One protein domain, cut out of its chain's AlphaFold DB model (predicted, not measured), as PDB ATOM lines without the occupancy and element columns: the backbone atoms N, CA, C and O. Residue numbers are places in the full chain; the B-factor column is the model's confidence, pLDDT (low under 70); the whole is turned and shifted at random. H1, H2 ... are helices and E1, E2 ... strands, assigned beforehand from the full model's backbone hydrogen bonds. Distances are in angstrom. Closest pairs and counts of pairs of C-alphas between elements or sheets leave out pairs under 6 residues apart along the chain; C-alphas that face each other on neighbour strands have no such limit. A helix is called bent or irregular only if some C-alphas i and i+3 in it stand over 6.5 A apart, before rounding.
ATOM      1  N   LYS A  46     136.694 121.504 130.161       96.12
ATOM      2  CA  LYS A  46     135.786 122.627 130.434       96.12
ATOM      3  C   LYS A  46     134.478 122.289 129.728       96.12
ATOM      4  O   LYS A  46     134.313 122.580 128.543       96.12
ATOM      5  N   GLY A  47     133.647 121.519 130.429       94.88
ATOM      6  CA  GLY A  47     132.589 120.724 129.820       94.88
ATOM      7  C   GLY A  47     131.179 121.263 130.032       94.88
ATOM      8  O   GLY A  47     130.858 121.720 131.124       94.88
ATOM      9  N   MET A  48     130.305 121.097 129.038       93.50
ATOM     10  CA  MET A  48     128.858 121.273 129.215       93.50
ATOM     11  C   MET A  48     128.057 120.117 128.613       93.50
ATOM     12  O   MET A  48     128.466 119.494 127.635       93.50
ATOM     13  N   ALA A  49     126.891 119.823 129.183       92.69
ATOM     14  CA  ALA A  49     125.935 118.939 128.529       92.69
ATOM     15  C   ALA A  49     125.191 119.711 127.434       92.69
ATOM     16  O   ALA A  49     124.791 120.854 127.659       92.69
ATOM     17  N   TYR A  50     124.987 119.084 126.277       94.56
ATOM     18  CA  TYR A  50     124.281 119.697 125.163       94.56
ATOM     19  C   TYR A  50     123.051 118.878 124.791       94.56
ATOM     20  O   TYR A  50     123.149 117.724 124.377       94.56
ATOM     21  N   TYR A  51     121.888 119.490 124.990       92.12
ATOM     22  CA  TYR A  51     120.603 118.953 124.571       92.12
ATOM     23  C   TYR A  51     119.619 120.114 124.365       92.12
ATOM     24  O   TYR A  51     118.985 120.547 125.332       92.12
ATOM     25  N   PRO A  52     119.534 120.682 123.148       93.31
ATOM     26  CA  PRO A  52     118.657 121.809 122.857       93.31
ATOM     27  C   PRO A  52     117.215 121.312 122.669       93.31
ATOM     28  O   PRO A  52     116.713 121.216 121.558       93.31
ATOM     29  N   ARG A  53     116.554 120.919 123.762       92.50
ATOM     30  CA  ARG A  53     115.152 120.490 123.712       92.50
ATOM     31  C   ARG A  53     114.240 121.701 123.467       92.50
ATOM     32  O   ARG A  53     114.343 122.646 124.252       92.50
ATOM     33  N   PRO A  54     113.322 121.661 122.483       94.31
ATOM     34  CA  PRO A  54     112.368 122.744 122.273       94.31
ATOM     35  C   PRO A  54     111.371 122.847 123.432       94.31
ATOM     36  O   PRO A  54     111.187 121.902 124.208       94.31
ATOM     37  N   ASN A  55     110.706 123.996 123.531       93.81
ATOM     38  CA  ASN A  55     109.674 124.227 124.542       93.81
ATOM     39  C   ASN A  55     108.311 123.642 124.131       93.81
ATOM     40  O   ASN A  55     107.533 123.243 124.999       93.81
ATOM     41  N   ALA A  56     108.030 123.578 122.827       94.81
ATOM     42  CA  ALA A  56     106.768 123.127 122.249       94.81
ATOM     43  C   ALA A  56     106.981 122.216 121.023       94.81
ATOM     44  O   ALA A  56     108.107 121.947 120.604       94.81
ATOM     45  N   GLY A  57     105.878 121.717 120.460       94.38
ATOM     46  CA  GLY A  57     105.887 120.834 119.295       94.38
ATOM     47  C   GLY A  57     106.173 119.366 119.624       94.38
ATOM     48  O   GLY A  57     106.227 118.960 120.787       94.38
ATOM     49  N   GLU A  58     106.344 118.565 118.572       91.31
ATOM     50  CA  GLU A  58     106.491 117.102 118.637       91.31
ATOM     51  C   GLU A  58     107.647 116.656 119.547       91.31
ATOM     52  O   GLU A  58     107.520 115.694 120.304       91.31
ATOM     53  N   PHE A  59     108.759 117.395 119.538       91.12
ATOM     54  CA  PHE A  59     109.982 117.014 120.250       91.12
ATOM     55  C   PHE A  59     110.098 117.579 121.677       91.12
ATOM     56  O   PHE A  59     111.092 117.312 122.355       91.12
ATOM     57  N   ALA A  60     109.105 118.326 122.177       90.75
ATOM     58  CA  ALA A  60     109.163 118.934 123.514       90.75
ATOM     59  C   ALA A  60     109.148 117.904 124.659       90.75
ATOM     60  O   ALA A  60     109.726 118.128 125.726       90.75
ATOM     61  N   SER A  61     108.499 116.756 124.441       87.88
ATOM     62  CA  SER A  61     108.409 115.654 125.409       87.88
ATOM     63  C   SER A  61     109.398 114.520 125.132       87.88
ATOM     64  O   SER A  61     109.565 113.637 125.976       87.88
ATOM     65  N   VAL A  62     110.092 114.548 123.993       86.19
ATOM     66  CA  VAL A  62     111.102 113.544 123.659       86.19
ATOM     67  C   VAL A  62     112.349 113.812 124.503       86.19
ATOM     68  O   VAL A  62     112.831 114.941 124.613       86.19
ATOM     69  N   GLY A  63     112.860 112.779 125.170       83.81
ATOM     70  CA  GLY A  63     114.093 112.859 125.953       83.81
ATOM     71  C   GLY A  63     115.301 112.476 125.108       83.81
ATOM     72  O   GLY A  63     115.212 111.540 124.334       83.81
ATOM     73  N   ASN A  64     116.446 113.140 125.287       84.50
ATOM     74  CA  ASN A  64     117.720 112.791 124.641       84.50
ATOM     75  C   ASN A  64     117.662 112.624 123.107       84.50
ATOM     76  O   ASN A  64     118.418 111.815 122.576       84.50
ATOM     77  N   TYR A  65     116.793 113.347 122.400       90.75
ATOM     78  CA  TYR A  65     116.759 113.355 120.935       90.75
ATOM     79  C   TYR A  65     118.096 113.818 120.321       90.75
ATOM     80  O   TYR A  65     118.794 114.657 120.903       90.75
ATOM     81  N   ASP A  66     118.450 113.286 119.149       94.44
ATOM     82  CA  ASP A  66     119.695 113.632 118.465       94.44
ATOM     83  C   ASP A  66     119.569 114.931 117.660       94.44
ATOM     84  O   ASP A  66     119.281 114.937 116.466       94.44
ATOM     85  N   TRP A  67     119.835 116.046 118.333       95.31
ATOM     86  CA  TRP A  67     119.936 117.365 117.707       95.31
ATOM     87  C   TRP A  67     121.310 117.657 117.097       95.31
ATOM     88  O   TRP A  67     121.508 118.756 116.590       95.31
ATOM     89  N   ALA A  68     122.276 116.738 117.188       97.12
ATOM     90  CA  ALA A  68     123.623 116.929 116.655       97.12
ATOM     91  C   ALA A  68     123.769 116.407 115.219       97.12
ATOM     92  O   ALA A  68     124.790 116.670 114.587       97.12
ATOM     93  N   ALA A  69     122.776 115.682 114.696       96.75
ATOM     94  CA  ALA A  69     122.761 115.267 113.300       96.75
ATOM     95  C   ALA A  69     122.818 116.478 112.347       96.75
ATOM     96  O   ALA A  69     122.300 117.564 112.634       96.75
ATOM     97  N   ASP A  70     123.425 116.280 111.179       96.50
ATOM     98  CA  ASP A  70     123.626 117.323 110.167       96.50
ATOM     99  C   ASP A  70     122.304 117.910 109.639       96.50
ATOM    100  O   ASP A  70     122.272 119.067 109.212       96.50
ATOM    101  N   ASP A  71     121.212 117.144 109.732       96.31
ATOM    102  CA  ASP A  71     119.844 117.562 109.394       96.31
ATOM    103  C   ASP A  71     119.377 118.765 110.245       96.31
ATOM    104  O   ASP A  71     118.524 119.543 109.818       96.31
ATOM    105  N   TYR A  72     119.976 118.966 111.427       96.75
ATOM    106  CA  TYR A  72     119.620 120.016 112.387       96.75
ATOM    107  C   TYR A  72     120.625 121.172 112.437       96.75
ATOM    108  O   TYR A  72     120.691 121.899 113.430       96.75
ATOM    109  N   GLU A  73     121.392 121.390 111.364       97.25
ATOM    110  CA  GLU A  73     122.426 122.431 111.299       97.25
ATOM    111  C   GLU A  73     121.938 123.829 111.692       97.25
ATOM    112  O   GLU A  73     122.618 124.533 112.441       97.25
ATOM    113  N   ALA A  74     120.731 124.209 111.273       95.81
ATOM    114  CA  ALA A  74     120.134 125.491 111.645       95.81
ATOM    115  C   ALA A  74     119.894 125.635 113.161       95.81
ATOM    116  O   ALA A  74     119.928 126.750 113.680       95.81
ATOM    117  N   VAL A  75     119.689 124.522 113.875       95.94
ATOM    118  CA  VAL A  75     119.492 124.493 115.330       95.94
ATOM    119  C   VAL A  75     120.830 124.565 116.056       95.94
ATOM    120  O   VAL A  75     121.003 125.388 116.954       95.94
ATOM    121  N   TRP A  76     121.797 123.714 115.697       97.00
ATOM    122  CA  TRP A  76     123.021 123.594 116.490       97.00
ATOM    123  C   TRP A  76     124.100 124.620 116.155       97.00
ATOM    124  O   TRP A  76     124.870 125.003 117.042       97.00
ATOM    125  N   ARG A  77     124.159 125.122 114.916       96.88
ATOM    126  CA  ARG A  77     125.233 126.031 114.484       96.88
ATOM    127  C   ARG A  77     125.266 127.349 115.273       96.88
ATOM    128  O   ARG A  77     126.361 127.731 115.696       96.88
ATOM    129  N   PRO A  78     124.137 128.024 115.569       95.88
ATOM    130  CA  PRO A  78     124.140 129.204 116.439       95.88
ATOM    131  C   PRO A  78     124.639 128.899 117.858       95.88
ATOM    132  O   PRO A  78     125.348 129.708 118.460       95.88
ATOM    133  N   HIS A  79     124.324 127.711 118.384       96.31
ATOM    134  CA  HIS A  79     124.734 127.300 119.725       96.31
ATOM    135  C   HIS A  79     126.251 127.112 119.836       96.31
ATOM    136  O   HIS A  79     126.824 127.477 120.860       96.31
ATOM    137  N   LEU A  80     126.929 126.634 118.787       96.00
ATOM    138  CA  LEU A  80     128.392 126.500 118.793       96.00
ATOM    139  C   LEU A  80     129.108 127.846 118.990       96.00
ATOM    140  O   LEU A  80     130.110 127.913 119.703       96.00
ATOM    141  N   LYS A  81     128.558 128.944 118.450       94.00
ATOM    142  CA  LYS A  81     129.076 130.295 118.715       94.00
ATOM    143  C   LYS A  81     128.991 130.636 120.206       94.00
ATOM    144  O   LYS A  81     129.970 131.093 120.790       94.00
ATOM    145  N   ILE A  82     127.848 130.351 120.830       94.81
ATOM    146  CA  ILE A  82     127.609 130.585 122.262       94.81
ATOM    147  C   ILE A  82     128.569 129.738 123.117       94.81
ATOM    148  O   ILE A  82     129.160 130.241 124.073       94.81
ATOM    149  N   MET A  83     128.781 128.470 122.756       95.12
ATOM    150  CA  MET A  83     129.716 127.573 123.452       95.12
ATOM    151  C   MET A  83     131.165 128.054 123.363       95.12
ATOM    152  O   MET A  83     131.892 128.027 124.361       95.12
ATOM    153  N   ASN A  84     131.577 128.536 122.190       93.31
ATOM    154  CA  ASN A  84     132.898 129.124 122.006       93.31
ATOM    155  C   ASN A  84     133.060 130.397 122.854       93.31
ATOM    156  O   ASN A  84     134.062 130.573 123.547       93.31
ATOM    157  N   GLU A  85     132.042 131.263 122.887       93.19
ATOM    158  CA  GLU A  85     132.051 132.455 123.740       93.19
ATOM    159  C   GLU A  85     132.148 132.107 125.234       93.19
ATOM    160  O   GLU A  85     132.876 132.786 125.972       93.19
ATOM    161  N   LEU A  86     131.468 131.045 125.669       94.62
ATOM    162  CA  LEU A  86     131.548 130.502 127.026       94.62
ATOM    163  C   LEU A  86     132.951 129.960 127.359       94.62
ATOM    164  O   LEU A  86     133.365 129.993 128.518       94.62
ATOM    165  N   GLY A  87     133.717 129.522 126.355       94.75
ATOM    166  CA  GLY A  87     135.051 128.936 126.520       94.75
ATOM    167  C   GLY A  87     135.022 127.438 126.833       94.75
ATOM    168  O   GLY A  87     135.919 126.928 127.510       94.75
ATOM    169  N   VAL A  88     133.971 126.750 126.382       95.88
ATOM    170  CA  VAL A  88     133.851 125.290 126.453       95.88
ATOM    171  C   VAL A  88     134.842 124.650 125.488       95.88
ATOM    172  O   VAL A  88     135.001 125.112 124.364       95.88
ATOM    173  N   ASN A  89     135.475 123.559 125.914       96.38
ATOM    174  CA  ASN A  89     136.295 122.719 125.033       96.38
ATOM    175  C   ASN A  89     135.752 121.292 124.900       96.38
ATOM    176  O   ASN A  89     136.342 120.476 124.202       96.38
ATOM    177  N   THR A  90     134.680 120.947 125.617       98.25
ATOM    178  CA  THR A  90     134.082 119.613 125.569       98.25
ATOM    179  C   THR A  90     132.571 119.705 125.734       98.25
ATOM    180  O   THR A  90     132.085 120.334 126.671       98.25
ATOM    181  N   ILE A  91     131.814 119.020 124.892       97.62
ATOM    182  CA  ILE A  91     130.373 118.850 125.077       97.62
ATOM    183  C   ILE A  91     130.021 117.387 125.308       97.62
ATOM    184  O   ILE A  91     130.728 116.484 124.866       97.62
ATOM    185  N   ARG A  92     128.909 117.144 126.000       96.56
ATOM    186  CA  ARG A  92     128.330 115.808 126.148       96.56
ATOM    187  C   ARG A  92     126.993 115.726 125.427       96.56
ATOM    188  O   ARG A  92     126.057 116.424 125.817       96.56
ATOM    189  N   LEU A  93     126.909 114.821 124.457       96.12
ATOM    190  CA  LEU A  93     125.664 114.382 123.836       96.12
ATOM    191  C   LEU A  93     125.105 113.196 124.627       96.12
ATOM    192  O   LEU A  93     125.847 112.297 125.025       96.12
ATOM    193  N   TYR A  94     123.800 113.196 124.891       91.81
ATOM    194  CA  TYR A  94     123.159 112.131 125.672       91.81
ATOM    195  C   TYR A  94     122.842 110.887 124.843       91.81
ATOM    196  O   TYR A  94     122.895 109.779 125.373       91.81
ATOM    197  N   SER A  95     122.521 111.080 123.567       92.19
ATOM    198  CA  SER A  95     122.370 110.030 122.571       92.19
ATOM    199  C   SER A  95     122.699 110.594 121.187       92.19
ATOM    200  O   SER A  95     122.770 111.813 121.024       92.19
ATOM    201  N   VAL A  96     122.908 109.697 120.227       95.12
ATOM    202  CA  VAL A  96     122.993 109.994 118.793       95.12
ATOM    203  C   VAL A  96     122.208 108.936 118.013       95.12
ATOM    204  O   VAL A  96     122.062 107.797 118.481       95.12
ATOM    205  N   ASP A  97     121.709 109.285 116.833       94.12
ATOM    206  CA  ASP A  97     121.174 108.349 115.851       94.12
ATOM    207  C   ASP A  97     122.313 107.903 114.918       94.12
ATOM    208  O   ASP A  97     122.713 108.658 114.034       94.12
ATOM    209  N   PRO A  98     122.843 106.672 115.065       92.75
ATOM    210  CA  PRO A  98     123.969 106.216 114.255       92.75
ATOM    211  C   PRO A  98     123.632 106.074 112.763       92.75
ATOM    212  O   PRO A  98     124.535 105.812 111.980       92.75
ATOM    213  N   THR A  99     122.360 106.201 112.361       92.00
ATOM    214  CA  THR A  99     121.934 106.160 110.951       92.00
ATOM    215  C   THR A  99     122.019 107.514 110.249       92.00
ATOM    216  O   THR A  99     121.894 107.576 109.025       92.00
ATOM    217  N   ARG A 100     122.259 108.594 111.002       94.31
ATOM    218  CA  ARG A 100     122.412 109.958 110.489       94.31
ATOM    219  C   ARG A 100     123.886 110.340 110.381       94.31
ATOM    220  O   ARG A 100     124.749 109.698 110.970       94.31
ATOM    221  N   SER A 101     124.160 111.360 109.570       94.38
ATOM    222  CA  SER A 101     125.490 111.966 109.471       94.38
ATOM    223  C   SER A 101     125.674 113.013 110.564       94.38
ATOM    224  O   SER A 101     124.748 113.777 110.844       94.38
ATOM    225  N   HIS A 102     126.884 113.078 111.118       96.38
ATOM    226  CA  HIS A 102     127.321 114.101 112.075       96.38
ATOM    227  C   HIS A 102     128.566 114.844 111.583       96.38
ATOM    228  O   HIS A 102     129.202 115.565 112.352       96.38
ATOM    229  N   ASP A 103     128.949 114.663 110.316       95.00
ATOM    230  CA  ASP A 103     130.187 115.197 109.749       95.00
ATOM    231  C   ASP A 103     130.273 116.718 109.882       95.00
ATOM    232  O   ASP A 103     131.312 117.243 110.295       95.00
ATOM    233  N   LYS A 104     129.185 117.441 109.583       96.12
ATOM    234  CA  LYS A 104     129.179 118.908 109.681       96.12
ATOM    235  C   LYS A 104     129.253 119.360 111.130       96.12
ATOM    236  O   LYS A 104     130.003 120.290 111.431       96.12
ATOM    237  N   PHE A 105     128.497 118.717 112.018       97.81
ATOM    238  CA  PHE A 105     128.512 119.039 113.444       97.81
ATOM    239  C   PHE A 105     129.895 118.808 114.061       97.81
ATOM    240  O   PHE A 105     130.440 119.689 114.731       97.81
ATOM    241  N   MET A 106     130.490 117.642 113.801       97.44
ATOM    242  CA  MET A 106     131.795 117.257 114.337       97.44
ATOM    243  C   MET A 106     132.918 118.126 113.766       97.44
ATOM    244  O   MET A 106     133.786 118.549 114.534       97.44
ATOM    245  N   CYS A 107     132.864 118.462 112.472       96.06
ATOM    246  CA  CYS A 107     133.783 119.406 111.828       96.06
ATOM    247  C   CYS A 107     133.673 120.808 112.448       96.06
ATOM    248  O   CYS A 107     134.678 121.365 112.882       96.06
ATOM    249  N   ALA A 108     132.459 121.341 112.615       96.81
ATOM    250  CA  ALA A 108     132.258 122.650 113.241       96.81
ATOM    251  C   ALA A 108     132.707 122.677 114.717       96.81
ATOM    252  O   ALA A 108     133.244 123.680 115.188       96.81
ATOM    253  N   CYS A 109     132.536 121.575 115.455       97.69
ATOM    254  CA  CYS A 109     133.103 121.441 116.796       97.69
ATOM    255  C   CYS A 109     134.639 121.438 116.759       97.69
ATOM    256  O   CYS A 109     135.268 122.128 117.561       97.69
ATOM    257  N   ALA A 110     135.247 120.698 115.829       96.00
ATOM    258  CA  ALA A 110     136.698 120.601 115.695       96.00
ATOM    259  C   ALA A 110     137.350 121.950 115.349       96.00
ATOM    260  O   ALA A 110     138.353 122.301 115.969       96.00
ATOM    261  N   GLU A 111     136.740 122.741 114.457       94.19
ATOM    262  CA  GLU A 111     137.170 124.111 114.118       94.19
ATOM    263  C   GLU A 111     137.215 125.039 115.344       94.19
ATOM    264  O   GLU A 111     138.037 125.954 115.415       94.19
ATOM    265  N   LEU A 112     136.358 124.784 116.338       95.31
ATOM    266  CA  LEU A 112     136.302 125.521 117.604       95.31
ATOM    267  C   LEU A 112     137.146 124.877 118.718       95.31
ATOM    268  O   LEU A 112     137.152 125.366 119.847       95.31
ATOM    269  N   GLY A 113     137.846 123.773 118.437       94.94
ATOM    270  CA  GLY A 113     138.594 123.010 119.439       94.94
ATOM    271  C   GLY A 113     137.705 122.314 120.479       94.94
ATOM    272  O   GLY A 113     138.164 122.035 121.591       94.94
ATOM    273  N   ILE A 114     136.440 122.052 120.137       97.69
ATOM    274  CA  ILE A 114     135.461 121.365 120.982       97.69
ATOM    275  C   ILE A 114     135.513 119.859 120.707       97.69
ATOM    276  O   ILE A 114     135.346 119.395 119.575       97.69
ATOM    277  N   TYR A 115     135.695 119.091 121.777       98.38
ATOM    278  CA  TYR A 115     135.598 117.636 121.775       98.38
ATOM    279  C   TYR A 115     134.211 117.165 122.213       98.38
ATOM    280  O   TYR A 115     133.502 117.862 122.940       98.38
ATOM    281  N   VAL A 116     133.827 115.955 121.815       98.50
ATOM    282  CA  VAL A 116     132.486 115.418 122.066       98.50
ATOM    283  C   VAL A 116     132.562 114.116 122.858       98.50
ATOM    284  O   VAL A 116     133.239 113.166 122.473       98.50
ATOM    285  N   ILE A 117     131.849 114.066 123.983       98.31
ATOM    286  CA  ILE A 117     131.540 112.831 124.706       98.31
ATOM    287  C   ILE A 117     130.188 112.328 124.204       98.31
ATOM    288  O   ILE A 117     129.180 113.027 124.335       98.31
ATOM    289  N   VAL A 118     130.159 111.110 123.669       97.75
ATOM    290  CA  VAL A 118     128.986 110.536 122.997       97.75
ATOM    291  C   VAL A 118     128.288 109.525 123.901       97.75
ATOM    292  O   VAL A 118     128.879 108.529 124.325       97.75
ATOM    293  N   GLY A 119     127.013 109.755 124.200       95.19
ATOM    294  CA  GLY A 119     126.152 108.767 124.842       95.19
ATOM    295  C   GLY A 119     125.772 107.639 123.888       95.19
ATOM    296  O   GLY A 119     125.295 107.884 122.783       95.19
ATOM    297  N   MET A 120     125.979 106.393 124.318       94.31
ATOM    298  CA  MET A 120     125.643 105.217 123.504       94.31
ATOM    299  C   MET A 120     124.205 104.725 123.729       94.31
ATOM    300  O   MET A 120     123.642 104.005 122.903       94.31
ATOM    301  N   THR A 121     123.603 105.129 124.848       90.44
ATOM    302  CA  THR A 121     122.205 104.851 125.197       90.44
ATOM    303  C   THR A 121     121.247 105.799 124.479       90.44
ATOM    304  O   THR A 121     121.670 106.860 124.032       90.44
ATOM    305  N   ALA A 122     119.957 105.468 124.407       87.38
ATOM    306  CA  ALA A 122     118.930 106.303 123.772       87.38
ATOM    307  C   ALA A 122     117.544 106.143 124.411       87.38
ATOM    308  O   ALA A 122     117.327 105.173 125.137       87.38
ATOM    309  N   PRO A 123     116.601 107.063 124.119       79.75
ATOM    310  CA  PRO A 123     115.201 106.984 124.546       79.75
ATOM    311  C   PRO A 123     114.402 105.939 123.734       79.75
ATOM    312  O   PRO A 123     113.355 106.249 123.176       79.75
ATOM    313  N   CYS A 124     114.907 104.712 123.614       82.06
ATOM    314  CA  CYS A 124     114.209 103.605 122.959       82.06
ATOM    315  C   CYS A 124     114.175 102.363 123.850       82.06
ATOM    316  O   CYS A 124     114.960 102.226 124.792       82.06
ATOM    317  N   GLU A 125     113.237 101.464 123.558       83.06
ATOM    318  CA  GLU A 125     113.105 100.199 124.272       83.06
ATOM    319  C   GLU A 125     114.420  99.406 124.198       83.06
ATOM    320  O   GLU A 125     115.018  99.266 123.131       83.06
ATOM    321  N   ASN A 126     114.897  98.911 125.344       85.31
ATOM    322  CA  ASN A 126     116.152  98.160 125.464       85.31
ATOM    323  C   ASN A 126     117.407  98.897 124.934       85.31
ATOM    324  O   ASN A 126     118.398  98.259 124.569       85.31
ATOM    325  N   CYS A 127     117.380 100.237 124.906       87.44
ATOM    326  CA  CYS A 127     118.496 101.105 124.510       87.44
ATOM    327  C   CYS A 127     119.215 101.762 125.699       87.44
ATOM    328  O   CYS A 127     119.979 102.716 125.521       87.44
ATOM    329  N   SER A 128     119.002 101.260 126.911       88.88
ATOM    330  CA  SER A 128     119.713 101.665 128.122       88.88
ATOM    331  C   SER A 128     119.970 100.455 129.008       88.88
ATOM    332  O   SER A 128     119.315  99.424 128.866       88.88
ATOM    333  N   VAL A 129     120.913 100.594 129.939       88.31
ATOM    334  CA  VAL A 129     121.108  99.598 130.999       88.31
ATOM    335  C   VAL A 129     119.807  99.491 131.793       88.31
ATOM    336  O   VAL A 129     119.252 100.515 132.197       88.31
ATOM    337  N   ILE A 130     119.313  98.269 131.970       84.38
ATOM    338  CA  ILE A 130     118.084  97.985 132.722       84.38
ATOM    339  C   ILE A 130     118.414  97.591 134.164       84.38
ATOM    340  O   ILE A 130     119.542  97.186 134.461       84.38
ATOM    341  N   ASP A 131     117.433  97.717 135.057       85.50
ATOM    342  CA  ASP A 131     117.575  97.407 136.485       85.50
ATOM    343  C   ASP A 131     117.501  95.890 136.743       85.50
ATOM    344  O   ASP A 131     116.546  95.364 137.301       85.50
ATOM    345  N   GLU A 132     118.517  95.180 136.254       85.56
ATOM    346  CA  GLU A 132     118.685  93.730 136.362       85.56
ATOM    347  C   GLU A 132     120.101  93.388 136.858       85.56
ATOM    348  O   GLU A 132     121.029  94.199 136.801       85.56
ATOM    349  N   LEU A 133     120.320  92.161 137.331       82.69
ATOM    350  CA  LEU A 133     121.673  91.730 137.702       82.69
ATOM    351  C   LEU A 133     122.527  91.426 136.455       82.69
ATOM    352  O   LEU A 133     122.022  90.847 135.487       82.69
ATOM    353  N   PRO A 134     123.838  91.745 136.461       77.44
ATOM    354  CA  PRO A 134     124.743  91.322 135.398       77.44
ATOM    355  C   PRO A 134     124.707  89.797 135.177       77.44
ATOM    356  O   PRO A 134     124.664  89.047 136.153       77.44
ATOM    357  N   PRO A 135     124.760  89.323 133.916       78.69
ATOM    358  CA  PRO A 135     124.927  90.112 132.692       78.69
ATOM    359  C   PRO A 135     123.620  90.674 132.095       78.69
ATOM    360  O   PRO A 135     123.696  91.455 131.155       78.69
ATOM    361  N   LYS A 136     122.437  90.332 132.628       82.69
ATOM    362  CA  LYS A 136     121.133  90.678 132.023       82.69
ATOM    363  C   LYS A 136     120.865  92.180 131.913       82.69
ATOM    364  O   LYS A 136     120.120  92.589 131.030       82.69
ATOM    365  N   CYS A 137     121.491  93.002 132.757       83.88
ATOM    366  CA  CYS A 137     121.389  94.462 132.657       83.88
ATOM    367  C   CYS A 137     121.939  95.055 131.353       83.88
ATOM    368  O   CYS A 137     121.625  96.203 131.036       83.88
ATOM    369  N   TYR A 138     122.718  94.283 130.591       86.19
ATOM    370  CA  TYR A 138     123.171  94.622 129.247       86.19
ATOM    371  C   TYR A 138     122.554  93.643 128.248       86.19
ATOM    372  O   TYR A 138     123.047  92.532 128.073       86.19
ATOM    373  N   SER A 139     121.471  94.053 127.591       86.81
ATOM    374  CA  SER A 139     120.838  93.235 126.557       86.81
ATOM    375  C   SER A 139     121.681  93.174 125.275       86.81
ATOM    376  O   SER A 139     122.448  94.092 124.960       86.81
ATOM    377  N   ASP A 140     121.474  92.131 124.471       88.25
ATOM    378  CA  ASP A 140     122.109  92.007 123.150       88.25
ATOM    379  C   ASP A 140     121.731  93.171 122.218       88.25
ATOM    380  O   ASP A 140     122.554  93.650 121.432       88.25
ATOM    381  N   SER A 141     120.501  93.684 122.339       89.75
ATOM    382  CA  SER A 141     120.038  94.863 121.597       89.75
ATOM    383  C   SER A 141     120.810  96.125 121.988       89.75
ATOM    384  O   SER A 141     121.201  96.902 121.114       89.75
ATOM    385  N   LEU A 142     121.091  96.310 123.284       91.19
ATOM    386  CA  LEU A 142     121.896  97.423 123.769       91.19
ATOM    387  C   LEU A 142     123.324  97.321 123.238       91.19
ATOM    388  O   LEU A 142     123.865  98.315 122.755       91.19
ATOM    389  N   PHE A 143     123.926  96.128 123.272       90.56
ATOM    390  CA  PHE A 143     125.286  95.942 122.770       90.56
ATOM    391  C   PHE A 143     125.374  96.177 121.254       90.56
ATOM    392  O   PHE A 143     126.280  96.866 120.782       90.56
ATOM    393  N   THR A 144     124.391  95.684 120.498       91.88
ATOM    394  CA  THR A 144     124.253  95.935 119.053       91.88
ATOM    395  C   THR A 144     124.191  97.435 118.770       91.88
ATOM    396  O   THR A 144     124.983  97.953 117.982       91.88
ATOM    397  N   ARG A 145     123.326  98.166 119.481       92.19
ATOM    398  CA  ARG A 145     123.235  99.625 119.368       92.19
ATOM    399  C   ARG A 145     124.559 100.311 119.706       92.19
ATOM    400  O   ARG A 145     125.000 101.184 118.961       92.19
ATOM    401  N   MET A 146     125.190  99.939 120.818       93.31
ATOM    402  CA  MET A 146     126.478 100.505 121.227       93.31
ATOM    403  C   MET A 146     127.530 100.308 120.131       93.31
ATOM    404  O   MET A 146     128.255 101.242 119.801       93.31
ATOM    405  N   GLN A 147     127.578  99.132 119.504       92.94
ATOM    406  CA  GLN A 147     128.495  98.885 118.395       92.94
ATOM    407  C   GLN A 147     128.196  99.779 117.179       92.94
ATOM    408  O   GLN A 147     129.135 100.273 116.556       92.94
ATOM    409  N   MET A 148     126.922 100.045 116.869       92.75
ATOM    410  CA  MET A 148     126.540 100.985 115.803       92.75
ATOM    411  C   MET A 148     126.984 102.420 116.118       92.75
ATOM    412  O   MET A 148     127.612 103.059 115.280       92.75
ATOM    413  N   VAL A 149     126.728 102.910 117.338       94.62
ATOM    414  CA  VAL A 149     127.158 104.254 117.777       94.62
ATOM    415  C   VAL A 149     128.681 104.379 117.774       94.62
ATOM    416  O   VAL A 149     129.218 105.395 117.337       94.62
ATOM    417  N   TYR A 150     129.388 103.342 118.230       94.00
ATOM    418  CA  TYR A 150     130.846 103.309 118.178       94.00
ATOM    419  C   TYR A 150     131.349 103.426 116.737       94.00
ATOM    420  O   TYR A 150     132.189 104.275 116.460       94.00
ATOM    421  N   ASN A 151     130.809 102.624 115.815       91.88
ATOM    422  CA  ASN A 151     131.216 102.659 114.410       91.88
ATOM    423  C   ASN A 151     130.942 104.022 113.758       91.88
ATOM    424  O   ASN A 151     131.770 104.484 112.981       91.88
ATOM    425  N   ALA A 152     129.820 104.664 114.092       93.06
ATOM    426  CA  ALA A 152     129.449 105.965 113.541       93.06
ATOM    427  C   ALA A 152     130.304 107.119 114.082       93.06
ATOM    428  O   ALA A 152     130.604 108.044 113.341       93.06
ATOM    429  N   MET A 153     130.723 107.072 115.353       94.88
ATOM    430  CA  MET A 153     131.338 108.236 116.010       94.88
ATOM    431  C   MET A 153     132.833 108.084 116.311       94.88
ATOM    432  O   MET A 153     133.516 109.085 116.524       94.88
ATOM    433  N   ALA A 154     133.388 106.869 116.331       93.12
ATOM    434  CA  ALA A 154     134.821 106.665 116.587       93.12
ATOM    435  C   ALA A 154     135.712 107.137 115.424       93.12
ATOM    436  O   ALA A 154     136.929 107.226 115.573       93.12
ATOM    437  N   VAL A 155     135.111 107.439 114.271       91.81
ATOM    438  CA  VAL A 155     135.798 107.923 113.069       91.81
ATOM    439  C   VAL A 155     136.200 109.400 113.136       91.81
ATOM    440  O   VAL A 155     136.952 109.831 112.265       91.81
ATOM    441  N   TYR A 156     135.766 110.150 114.155       94.12
ATOM    442  CA  TYR A 156     136.124 111.558 114.359       94.12
ATOM    443  C   TYR A 156     137.240 111.719 115.405       94.12
ATOM    444  O   TYR A 156     137.127 111.206 116.520       94.12
ATOM    445  N   ASP A 157     138.282 112.493 115.091       94.69
ATOM    446  CA  ASP A 157     139.434 112.750 115.980       94.69
ATOM    447  C   ASP A 157     139.030 113.459 117.282       94.69
ATOM    448  O   ASP A 157     139.653 113.270 118.330       94.69
ATOM    449  N   ASN A 158     137.967 114.271 117.228       96.50
ATOM    450  CA  ASN A 158     137.440 115.010 118.370       96.50
ATOM    451  C   ASN A 158     136.351 114.254 119.155       96.50
ATOM    452  O   ASN A 158     135.774 114.825 120.083       96.50
ATOM    453  N   THR A 159     136.099 112.971 118.866       97.50
ATOM    454  CA  THR A 159     135.339 112.097 119.778       97.50
ATOM    455  C   THR A 159     136.210 111.745 120.983       97.50
ATOM    456  O   THR A 159     137.123 110.926 120.904       97.50
ATOM    457  N   LEU A 160     135.930 112.366 122.131       97.81
ATOM    458  CA  LEU A 160     136.741 112.231 123.345       97.81
ATOM    459  C   LEU A 160     136.513 110.904 124.066       97.81
ATOM    460  O   LEU A 160     137.455 110.296 124.572       97.81
ATOM    461  N   ALA A 161     135.249 110.511 124.208       96.94
ATOM    462  CA  ALA A 161     134.862 109.345 124.990       96.94
ATOM    463  C   ALA A 161     133.440 108.888 124.661       96.94
ATOM    464  O   ALA A 161     132.603 109.669 124.206       96.94
ATOM    465  N   PHE A 162     133.151 107.635 125.008       96.88
ATOM    466  CA  PHE A 162     131.813 107.062 124.964       96.88
ATOM    467  C   PHE A 162     131.255 106.865 126.377       96.88
ATOM    468  O   PHE A 162     131.902 106.277 127.243       96.88
ATOM    469  N   SER A 163     130.032 107.340 126.610       92.75
ATOM    470  CA  SER A 163     129.280 107.134 127.850       92.75
ATOM    471  C   SER A 163     128.360 105.922 127.676       92.75
ATOM    472  O   SER A 163     127.348 106.007 126.981       92.75
ATOM    473  N   VAL A 164     128.709 104.802 128.318       88.88
ATOM    474  CA  VAL A 164     128.016 103.499 128.173       88.88
ATOM    475  C   VAL A 164     126.773 103.339 129.053       88.88
ATOM    476  O   VAL A 164     125.947 102.471 128.807       88.88
ATOM    477  N   ALA A 165     126.622 104.170 130.081       80.50
ATOM    478  CA  ALA A 165     125.462 104.154 130.959       80.50
ATOM    479  C   ALA A 165     125.144 105.568 131.441       80.50
ATOM    480  O   ALA A 165     126.018 106.439 131.493       80.50
ATOM    481  N   ILE A 166     123.883 105.783 131.805       70.19
ATOM    482  CA  ILE A 166     123.413 106.993 132.472       70.19
ATOM    483  C   ILE A 166     122.583 106.534 133.659       70.19
ATOM    484  O   ILE A 166     121.570 105.869 133.488       70.19
ATOM    485  N   THR A 167     122.998 106.906 134.861       62.25
ATOM    486  CA  THR A 167     122.170 106.768 136.056       62.25
ATOM    487  C   THR A 167     121.652 108.153 136.398       62.25
ATOM    488  O   THR A 167     122.432 109.011 136.816       62.25
ATOM    489  N   LYS A 168     120.360 108.415 136.204       61.94
ATOM    490  CA  LYS A 168     119.741 109.612 136.776       61.94
ATOM    491  C   LYS A 168     118.379 109.285 137.366       61.94
ATOM    492  O   LYS A 168     117.516 108.752 136.680       61.94
ATOM    493  N   LYS A 169     118.187 109.706 138.616       55.72
ATOM    494  CA  LYS A 169     116.899 110.245 139.047       55.72
ATOM    495  C   LYS A 169     116.847 111.684 138.527       55.72
ATOM    496  O   LYS A 169     117.868 112.368 138.539       55.72
ATOM    497  N   GLY A 176     120.470 124.093 133.590       78.25
ATOM    498  CA  GLY A 176     121.201 124.716 132.494       78.25
ATOM    499  C   GLY A 176     121.735 126.099 132.843       78.25
ATOM    500  O   GLY A 176     121.668 126.551 133.979       78.25
ATOM    501  N   ILE A 177     122.302 126.750 131.835       89.56
ATOM    502  CA  ILE A 177     122.900 128.091 131.916       89.56
ATOM    503  C   ILE A 177     122.053 129.127 131.160       89.56
ATOM    504  O   ILE A 177     122.536 130.193 130.793       89.56
ATOM    505  N   GLY A 178     120.797 128.785 130.876       92.00
ATOM    506  CA  GLY A 178     119.843 129.604 130.142       92.00
ATOM    507  C   GLY A 178     118.569 128.833 129.812       92.00
ATOM    508  O   GLY A 178     118.365 127.714 130.285       92.00
ATOM    509  N   TYR A 179     117.728 129.440 128.985       92.75
ATOM    510  CA  TYR A 179     116.438 128.917 128.538       92.75
ATOM    511  C   TYR A 179     116.202 129.263 127.068       92.75
ATOM    512  O   TYR A 179     116.926 130.079 126.503       92.75
ATOM    513  N   PHE A 180     115.196 128.648 126.449       94.75
ATOM    514  CA  PHE A 180     114.752 129.030 125.113       94.75
ATOM    515  C   PHE A 180     113.544 129.958 125.167       94.75
ATOM    516  O   PHE A 180     112.653 129.769 125.996       94.75
ATOM    517  N   ASP A 181     113.514 130.921 124.253       95.00
ATOM    518  CA  ASP A 181     112.410 131.846 124.013       95.00
ATOM    519  C   ASP A 181     112.035 131.827 122.514       95.00
ATOM    520  O   ASP A 181     112.930 131.646 121.682       95.00
ATOM    521  N   PRO A 182     110.751 131.985 122.137       96.56
ATOM    522  CA  PRO A 182     109.568 132.025 123.001       96.56
ATOM    523  C   PRO A 182     109.221 130.661 123.622       96.56
ATOM    524  O   PRO A 182     109.713 129.610 123.209       96.56
ATOM    525  N   LEU A 183     108.301 130.647 124.594       95.12
ATOM    526  CA  LEU A 183     107.750 129.402 125.165       95.12
ATOM    527  C   LEU A 183     107.060 128.504 124.122       95.12
ATOM    528  O   LEU A 183     106.877 127.316 124.358       95.12
ATOM    529  N   THR A 184     106.682 129.062 122.975       96.62
ATOM    530  CA  THR A 184     106.044 128.351 121.860       96.62
ATOM    531  C   THR A 184     107.036 127.819 120.825       96.62
ATOM    532  O   THR A 184     106.606 127.293 119.804       96.62
ATOM    533  N   CYS A 185     108.346 127.966 121.047       97.19
ATOM    534  CA  CYS A 185     109.352 127.539 120.082       97.19
ATOM    535  C   CYS A 185     109.424 126.007 119.940       97.19
ATOM    536  O   CYS A 185     109.375 125.279 120.936       97.19
ATOM    537  N   ASP A 186     109.566 125.523 118.706       95.69
ATOM    538  CA  ASP A 186     109.518 124.098 118.342       95.69
ATOM    539  C   ASP A 186     110.714 123.636 117.483       95.69
ATOM    540  O   ASP A 186     110.751 122.487 117.047       95.69
ATOM    541  N   HIS A 187     111.689 124.523 117.233       94.69
ATOM    542  CA  HIS A 187     112.818 124.328 116.305       94.69
ATOM    543  C   HIS A 187     112.436 124.071 114.833       94.69
ATOM    544  O   HIS A 187     113.326 123.840 114.015       94.69
ATOM    545  N   SER A 188     111.155 124.143 114.479       92.31
ATOM    546  CA  SER A 188     110.639 123.862 113.139       92.31
ATOM    547  C   SER A 188     109.971 125.100 112.550       92.31
ATOM    548  O   SER A 188     110.534 125.760 111.678       92.31
ATOM    549  N   SER A 189     108.792 125.457 113.061       94.06
ATOM    550  CA  SER A 189     108.021 126.616 112.610       94.06
ATOM    551  C   SER A 189     108.366 127.882 113.395       94.06
ATOM    552  O   SER A 189     108.341 128.985 112.845       94.06
ATOM    553  N   VAL A 190     108.734 127.724 114.667       95.75
ATOM    554  CA  VAL A 190     109.093 128.803 115.584       95.75
ATOM    555  C   VAL A 190     110.507 128.541 116.120       95.75
ATOM    556  O   VAL A 190     110.708 127.618 116.920       95.75
ATOM    557  N   PRO A 191     111.508 129.342 115.706       93.75
ATOM    558  CA  PRO A 191     112.879 129.192 116.177       93.75
ATOM    559  C   PRO A 191     112.987 129.367 117.693       93.75
ATOM    560  O   PRO A 191     112.407 130.290 118.258       93.75
ATOM    561  N   CYS A 192     113.760 128.501 118.346       96.06
ATOM    562  CA  CYS A 192     114.126 128.674 119.749       96.06
ATOM    563  C   CYS A 192     115.404 129.503 119.856       96.06
ATOM    564  O   CYS A 192     116.464 129.077 119.395       96.06
ATOM    565  N   GLU A 193     115.321 130.660 120.503       95.25
ATOM    566  CA  GLU A 193     116.472 131.507 120.786       95.25
ATOM    567  C   GLU A 193     116.981 131.249 122.206       95.25
ATOM    568  O   GLU A 193     116.226 131.332 123.175       95.25
ATOM    569  N   PHE A 194     118.270 130.936 122.348       94.94
ATOM    570  CA  PHE A 194     118.880 130.753 123.663       94.94
ATOM    571  C   PHE A 194     119.039 132.096 124.388       94.94
ATOM    572  O   PHE A 194     119.729 132.999 123.911       94.94
ATOM    573  N   LYS A 195     118.464 132.196 125.584       94.75
ATOM    574  CA  LYS A 195     118.608 133.322 126.504       94.75
ATOM    575  C   LYS A 195     119.437 132.880 127.716       94.75
ATOM    576  O   LYS A 195     119.002 131.987 128.448       94.75
ATOM    577  N   PRO A 196     120.627 133.464 127.944       94.06
ATOM    578  CA  PRO A 196     121.478 133.073 129.060       94.06
ATOM    579  C   PRO A 196     120.861 133.479 130.403       94.06
ATOM    580  O   PRO A 196     120.229 134.530 130.525       94.06
ATOM    581  N   TYR A 197     121.095 132.663 131.427       93.50
ATOM    582  CA  TYR A 197     120.949 133.083 132.820       93.50
ATOM    583  C   TYR A 197     122.242 133.761 133.313       93.50
ATOM    584  O   TYR A 197     123.290 133.590 132.683       93.50
ATOM    585  N   PRO A 198     122.229 134.489 134.449       92.19
ATOM    586  CA  PRO A 198     123.444 135.078 135.024       92.19
ATOM    587  C   PRO A 198     124.585 134.070 135.276       92.19
ATOM    588  O   PRO A 198     125.766 134.413 135.194       92.19
ATOM    589  N   GLU A 199     124.257 132.801 135.531       91.12
ATOM    590  CA  GLU A 199     125.208 131.700 135.711       91.12
ATOM    591  C   GLU A 199     126.077 131.460 134.471       91.12
ATOM    592  O   GLU A 199     127.209 130.987 134.607       91.12
ATOM    593  N   PHE A 200     125.597 131.825 133.275       94.38
ATOM    594  CA  PHE A 200     126.382 131.765 132.043       94.38
ATOM    595  C   PHE A 200     127.652 132.612 132.151       94.38
ATOM    596  O   PHE A 200     128.751 132.127 131.877       94.38
ATOM    597  N   ASP A 201     127.528 133.860 132.605       95.12
ATOM    598  CA  ASP A 201     128.665 134.778 132.715       95.12
ATOM    599  C   ASP A 201     129.603 134.393 133.864       95.12
ATOM    600  O   ASP A 201     130.828 134.497 133.732       95.12
ATOM    601  N   ASN A 202     129.055 133.859 134.960       93.81
ATOM    602  CA  ASN A 202     129.855 133.292 136.049       93.81
ATOM    603  C   ASN A 202     130.713 132.120 135.553       93.81
ATOM    604  O   ASN A 202     131.923 132.076 135.807       93.81
ATOM    605  N   LEU A 203     130.112 131.203 134.791       94.06
ATOM    606  CA  LEU A 203     130.813 130.061 134.213       94.06
ATOM    607  C   LEU A 203     131.846 130.501 133.169       94.06
ATOM    608  O   LEU A 203     132.988 130.043 133.205       94.06
ATOM    609  N   LYS A 204     131.493 131.456 132.301       95.56
ATOM    610  CA  LYS A 204     132.403 132.068 131.320       95.56
ATOM    611  C   LYS A 204     133.630 132.663 131.999       95.56
ATOM    612  O   LYS A 204     134.761 132.419 131.572       95.56
ATOM    613  N   LYS A 205     133.434 133.411 133.088       95.50
ATOM    614  CA  LYS A 205     134.528 133.969 133.892       95.50
ATOM    615  C   LYS A 205     135.395 132.863 134.492       95.50
ATOM    616  O   LYS A 205     136.622 132.950 134.406       95.50
ATOM    617  N   ALA A 206     134.796 131.811 135.050       94.50
ATOM    618  CA  ALA A 206     135.533 130.674 135.606       94.50
ATOM    619  C   ALA A 206     136.376 129.959 134.533       94.50
ATOM    620  O   ALA A 206     137.580 129.770 134.710       94.50
ATOM    621  N   TYR A 207     135.792 129.636 133.378       95.06
ATOM    622  CA  TYR A 207     136.501 128.976 132.279       95.06
ATOM    623  C   TYR A 207     137.628 129.821 131.695       95.06
ATOM    624  O   TYR A 207     138.701 129.278 131.417       95.06
ATOM    625  N   ARG A 208     137.437 131.136 131.558       90.62
ATOM    626  CA  ARG A 208     138.460 132.042 131.009       90.62
ATOM    627  C   ARG A 208     139.583 132.365 131.995       90.62
ATOM    628  O   ARG A 208     140.711 132.580 131.569       90.62
ATOM    629  N   SER A 209     139.298 132.382 133.297       92.56
ATOM    630  CA  SER A 209     140.306 132.644 134.339       92.56
ATOM    631  C   SER A 209     141.080 131.395 134.773       92.56
ATOM    632  O   SER A 209     142.178 131.508 135.322       92.56
ATOM    633  N   THR A 210     140.546 130.197 134.507       91.50
ATOM    634  CA  THR A 210     141.225 128.936 134.822       91.50
ATOM    635  C   THR A 210     142.464 128.771 133.947       91.50
ATOM    636  O   THR A 210     142.359 128.512 132.743       91.50
ATOM    637  N   LYS A 211     143.642 128.880 134.573       90.25
ATOM    638  CA  LYS A 211     144.938 128.670 133.921       90.25
ATOM    639  C   LYS A 211     145.046 127.248 133.373       90.25
ATOM    640  O   LYS A 211     144.659 126.281 134.036       90.25
ATOM    641  N   ASN A 212     145.616 127.131 132.178       87.62
ATOM    642  CA  ASN A 212     145.951 125.837 131.601       87.62
ATOM    643  C   ASN A 212     147.010 125.132 132.456       87.62
ATOM    644  O   ASN A 212     147.813 125.769 133.140       87.62
ATOM    645  N   SER A 213     146.987 123.803 132.424       90.88
ATOM    646  CA  SER A 213     148.006 123.007 133.094       90.88
ATOM    647  C   SER A 213     149.362 123.182 132.418       90.88
ATOM    648  O   SER A 213     149.441 123.247 131.194       90.88
ATOM    649  N   THR A 214     150.427 123.215 133.213       94.19
ATOM    650  CA  THR A 214     151.810 123.163 132.723       94.19
ATOM    651  C   THR A 214     152.353 121.733 132.659       94.19
ATOM    652  O   THR A 214     153.473 121.522 132.200       94.19
ATOM    653  N   SER A 248     126.243 103.745 105.877       67.00
ATOM    654  CA  SER A 248     126.922 104.603 104.894       67.00
ATOM    655  C   SER A 248     127.647 105.786 105.548       67.00
ATOM    656  O   SER A 248     128.774 106.088 105.158       67.00
ATOM    657  N   CYS A 249     127.056 106.384 106.588       63.03
ATOM    658  CA  CYS A 249     127.677 107.431 107.408       63.03
ATOM    659  C   CYS A 249     128.890 106.934 108.213       63.03
ATOM    660  O   CYS A 249     129.816 107.694 108.456       63.03
ATOM    661  N   SER A 250     128.934 105.651 108.585       62.91
ATOM    662  CA  SER A 250     130.067 105.042 109.300       62.91
ATOM    663  C   SER A 250     131.158 104.500 108.363       62.91
ATOM    664  O   SER A 250     132.256 104.173 108.810       62.91
ATOM    665  N   ALA A 251     130.853 104.335 107.070       61.03
ATOM    666  CA  ALA A 251     131.757 103.743 106.081       61.03
ATOM    667  C   ALA A 251     132.763 104.752 105.510       61.03
ATOM    668  O   ALA A 251     133.882 104.382 105.141       61.03
ATOM    669  N   ALA A 252     132.363 106.020 105.403       72.44
ATOM    670  CA  ALA A 252     133.208 107.082 104.885       72.44
ATOM    671  C   ALA A 252     134.122 107.629 105.989       72.44
ATOM    672  O   ALA A 252     133.707 107.814 107.127       72.44
ATOM    673  N   GLN A 253     135.385 107.892 105.653       82.56
ATOM    674  CA  GLN A 253     136.258 108.663 106.538       82.56
ATOM    675  C   GLN A 253     135.839 110.135 106.462       82.56
ATOM    676  O   GLN A 253     135.897 110.685 105.354       82.56
ATOM    677  N   PRO A 254     135.462 110.773 107.583       87.31
ATOM    678  CA  PRO A 254     135.012 112.158 107.581       87.31
ATOM    679  C   PRO A 254     136.073 113.099 107.017       87.31
ATOM    680  O   PRO A 254     137.269 112.924 107.271       87.31
ATOM    681  N   VAL A 255     135.643 114.117 106.271       89.38
ATOM    682  CA  VAL A 255     136.525 115.147 105.708       89.38
ATOM    683  C   VAL A 255     136.080 116.520 106.196       89.38
ATOM    684  O   VAL A 255     134.961 116.941 105.932       89.38
ATOM    685  N   CYS A 256     136.984 117.240 106.853       89.81
ATOM    686  CA  CYS A 256     136.788 118.615 107.312       89.81
ATOM    687  C   CYS A 256     137.926 119.468 106.750       89.81
ATOM    688  O   CYS A 256     139.078 119.030 106.762       89.81
ATOM    689  N   GLY A 257     137.627 120.636 106.172       85.06
ATOM    690  CA  GLY A 257     138.651 121.513 105.577       85.06
ATOM    691  C   GLY A 257     139.589 120.818 104.570       85.06
ATOM    692  O   GLY A 257     140.768 121.151 104.493       85.06
ATOM    693  N   GLY A 258     139.102 119.797 103.850       85.25
ATOM    694  CA  GLY A 258     139.901 118.988 102.915       85.25
ATOM    695  C   GLY A 258     140.808 117.926 103.558       85.25
ATOM    696  O   GLY A 258     141.500 117.203 102.840       85.25
ATOM    697  N   LYS A 259     140.801 117.783 104.887       87.06
ATOM    698  CA  LYS A 259     141.575 116.782 105.630       87.06
ATOM    699  C   LYS A 259     140.684 115.655 106.138       87.06
ATOM    700  O   LYS A 259     139.622 115.894 106.712       87.06
ATOM    701  N   LYS A 260     141.143 114.417 105.957       89.19
ATOM    702  CA  LYS A 260     140.491 113.232 106.525       89.19
ATOM    703  C   LYS A 260     140.729 113.178 108.030       89.19
ATOM    704  O   LYS A 260     141.866 113.373 108.462       89.19
TER     705      LYS A 260
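AT A GLANCE: This is residues 46 to 169, 176 to 214 and 248 to 260 of the 318 residues of a protein of Pythium insidiosum (UniProt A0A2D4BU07). A small twisted sheet of four parallel strands, E1 to E4, lies in the middle, with H1 and H2 side by side and H3 all grazing it. H4 packs on the end of H1, the hairpin of E5 and E6 lies out beyond E1, and at the other end of the domain residues 131 to 136 stick out of a long loop. The printed part has 176 residues, with five named helices and six named strands in the order E1 H1 E2 H2 E3 H3 E4 E5 E6 H4 H5; the class is mixed, helices and strands, with 82 residues, under half, in named elements. The whole is compact, with a radius of gyration of the C-alphas of 17.0 A and spans of 45 by 40 by 33 A.

IN THESE COORDINATES: E1, residues 47 to 50, 9.6 A long, begins at C-alpha 47 (132.589, 120.724, 129.820). H1, residues 70 to 86, is 22.8 A long and irregular, with C-alphas 71 and 74 8.2 A apart and a kink of 54 degrees near residue 77. E2 is residues 90 to 93, 10.1 A; H2 residues 103 to 111, 12.1 A; E3 residues 115 to 119, 13.3 A. H3, residues 140 to 153, measures 20.0 A and begins at C-alpha 140 (122.109, 92.007, 123.150). E4 is residues 159 to 163, 11.2 A; E5 residues 178 to 181, 9.9 A; E6 residues 193 to 196, 9.8 A. H4, residues 198 to 209, measures 17.1 A, and H5, residues 248 to 251, 5.1 A, ends at C-alpha 251 (131.757, 103.743, 106.081).

HOW THE PARTS SIT: The sheet runs E1 E2 E3 E4, parallel, with E1 and E4 as edge strands. N 50 and O 92 are 2.9 A apart, N 91 and O 115 2.8 A, and N 160 and O 116 2.8 A, each within hydrogen-bond range. E1, H1, E2, then E2, H2, E3, then E3, H3, E4 are strand-helix-strand units, parallel neighbour strands joined through a helix, with right-handed crossovers. H1 touches H2 at a shallow tilt of 14 degrees, the same way; their closest C-alphas, Asp 70 and Lys 104, are 5.8 A apart. With residues 85 to 86 alone H1 touches H4, closest at Leu 86 and Lys 204, whose C-alphas are 4.6 A apart. H3 touches H5 with residues 151 to 153 alone; the closest C-alphas, Ala 152 and Ser 250, are 4.4 A apart. E5 and E6 form an antiparallel hairpin, with N 179 and O 195 2.9 A apart. Every O i to N i+4 pair is within hydrogen-bond range in H2, H3 and H4, and 7 of 13 in H1; H5 is too short for one.

THE WHOLE: The C-alphas farthest apart, Ser 189 and Thr 214, are 48.3 A apart. Residues 170 to 175 and 215 to 247 are not printed, with gaps of 16.5 A and 41.7 A between C-alphas. The links E1 to H1, E3 to H3 and E5 to E6 are long. The mean pLDDT of the printed part is 91.1; residues 167 to 169 and 248 to 251 are under 70.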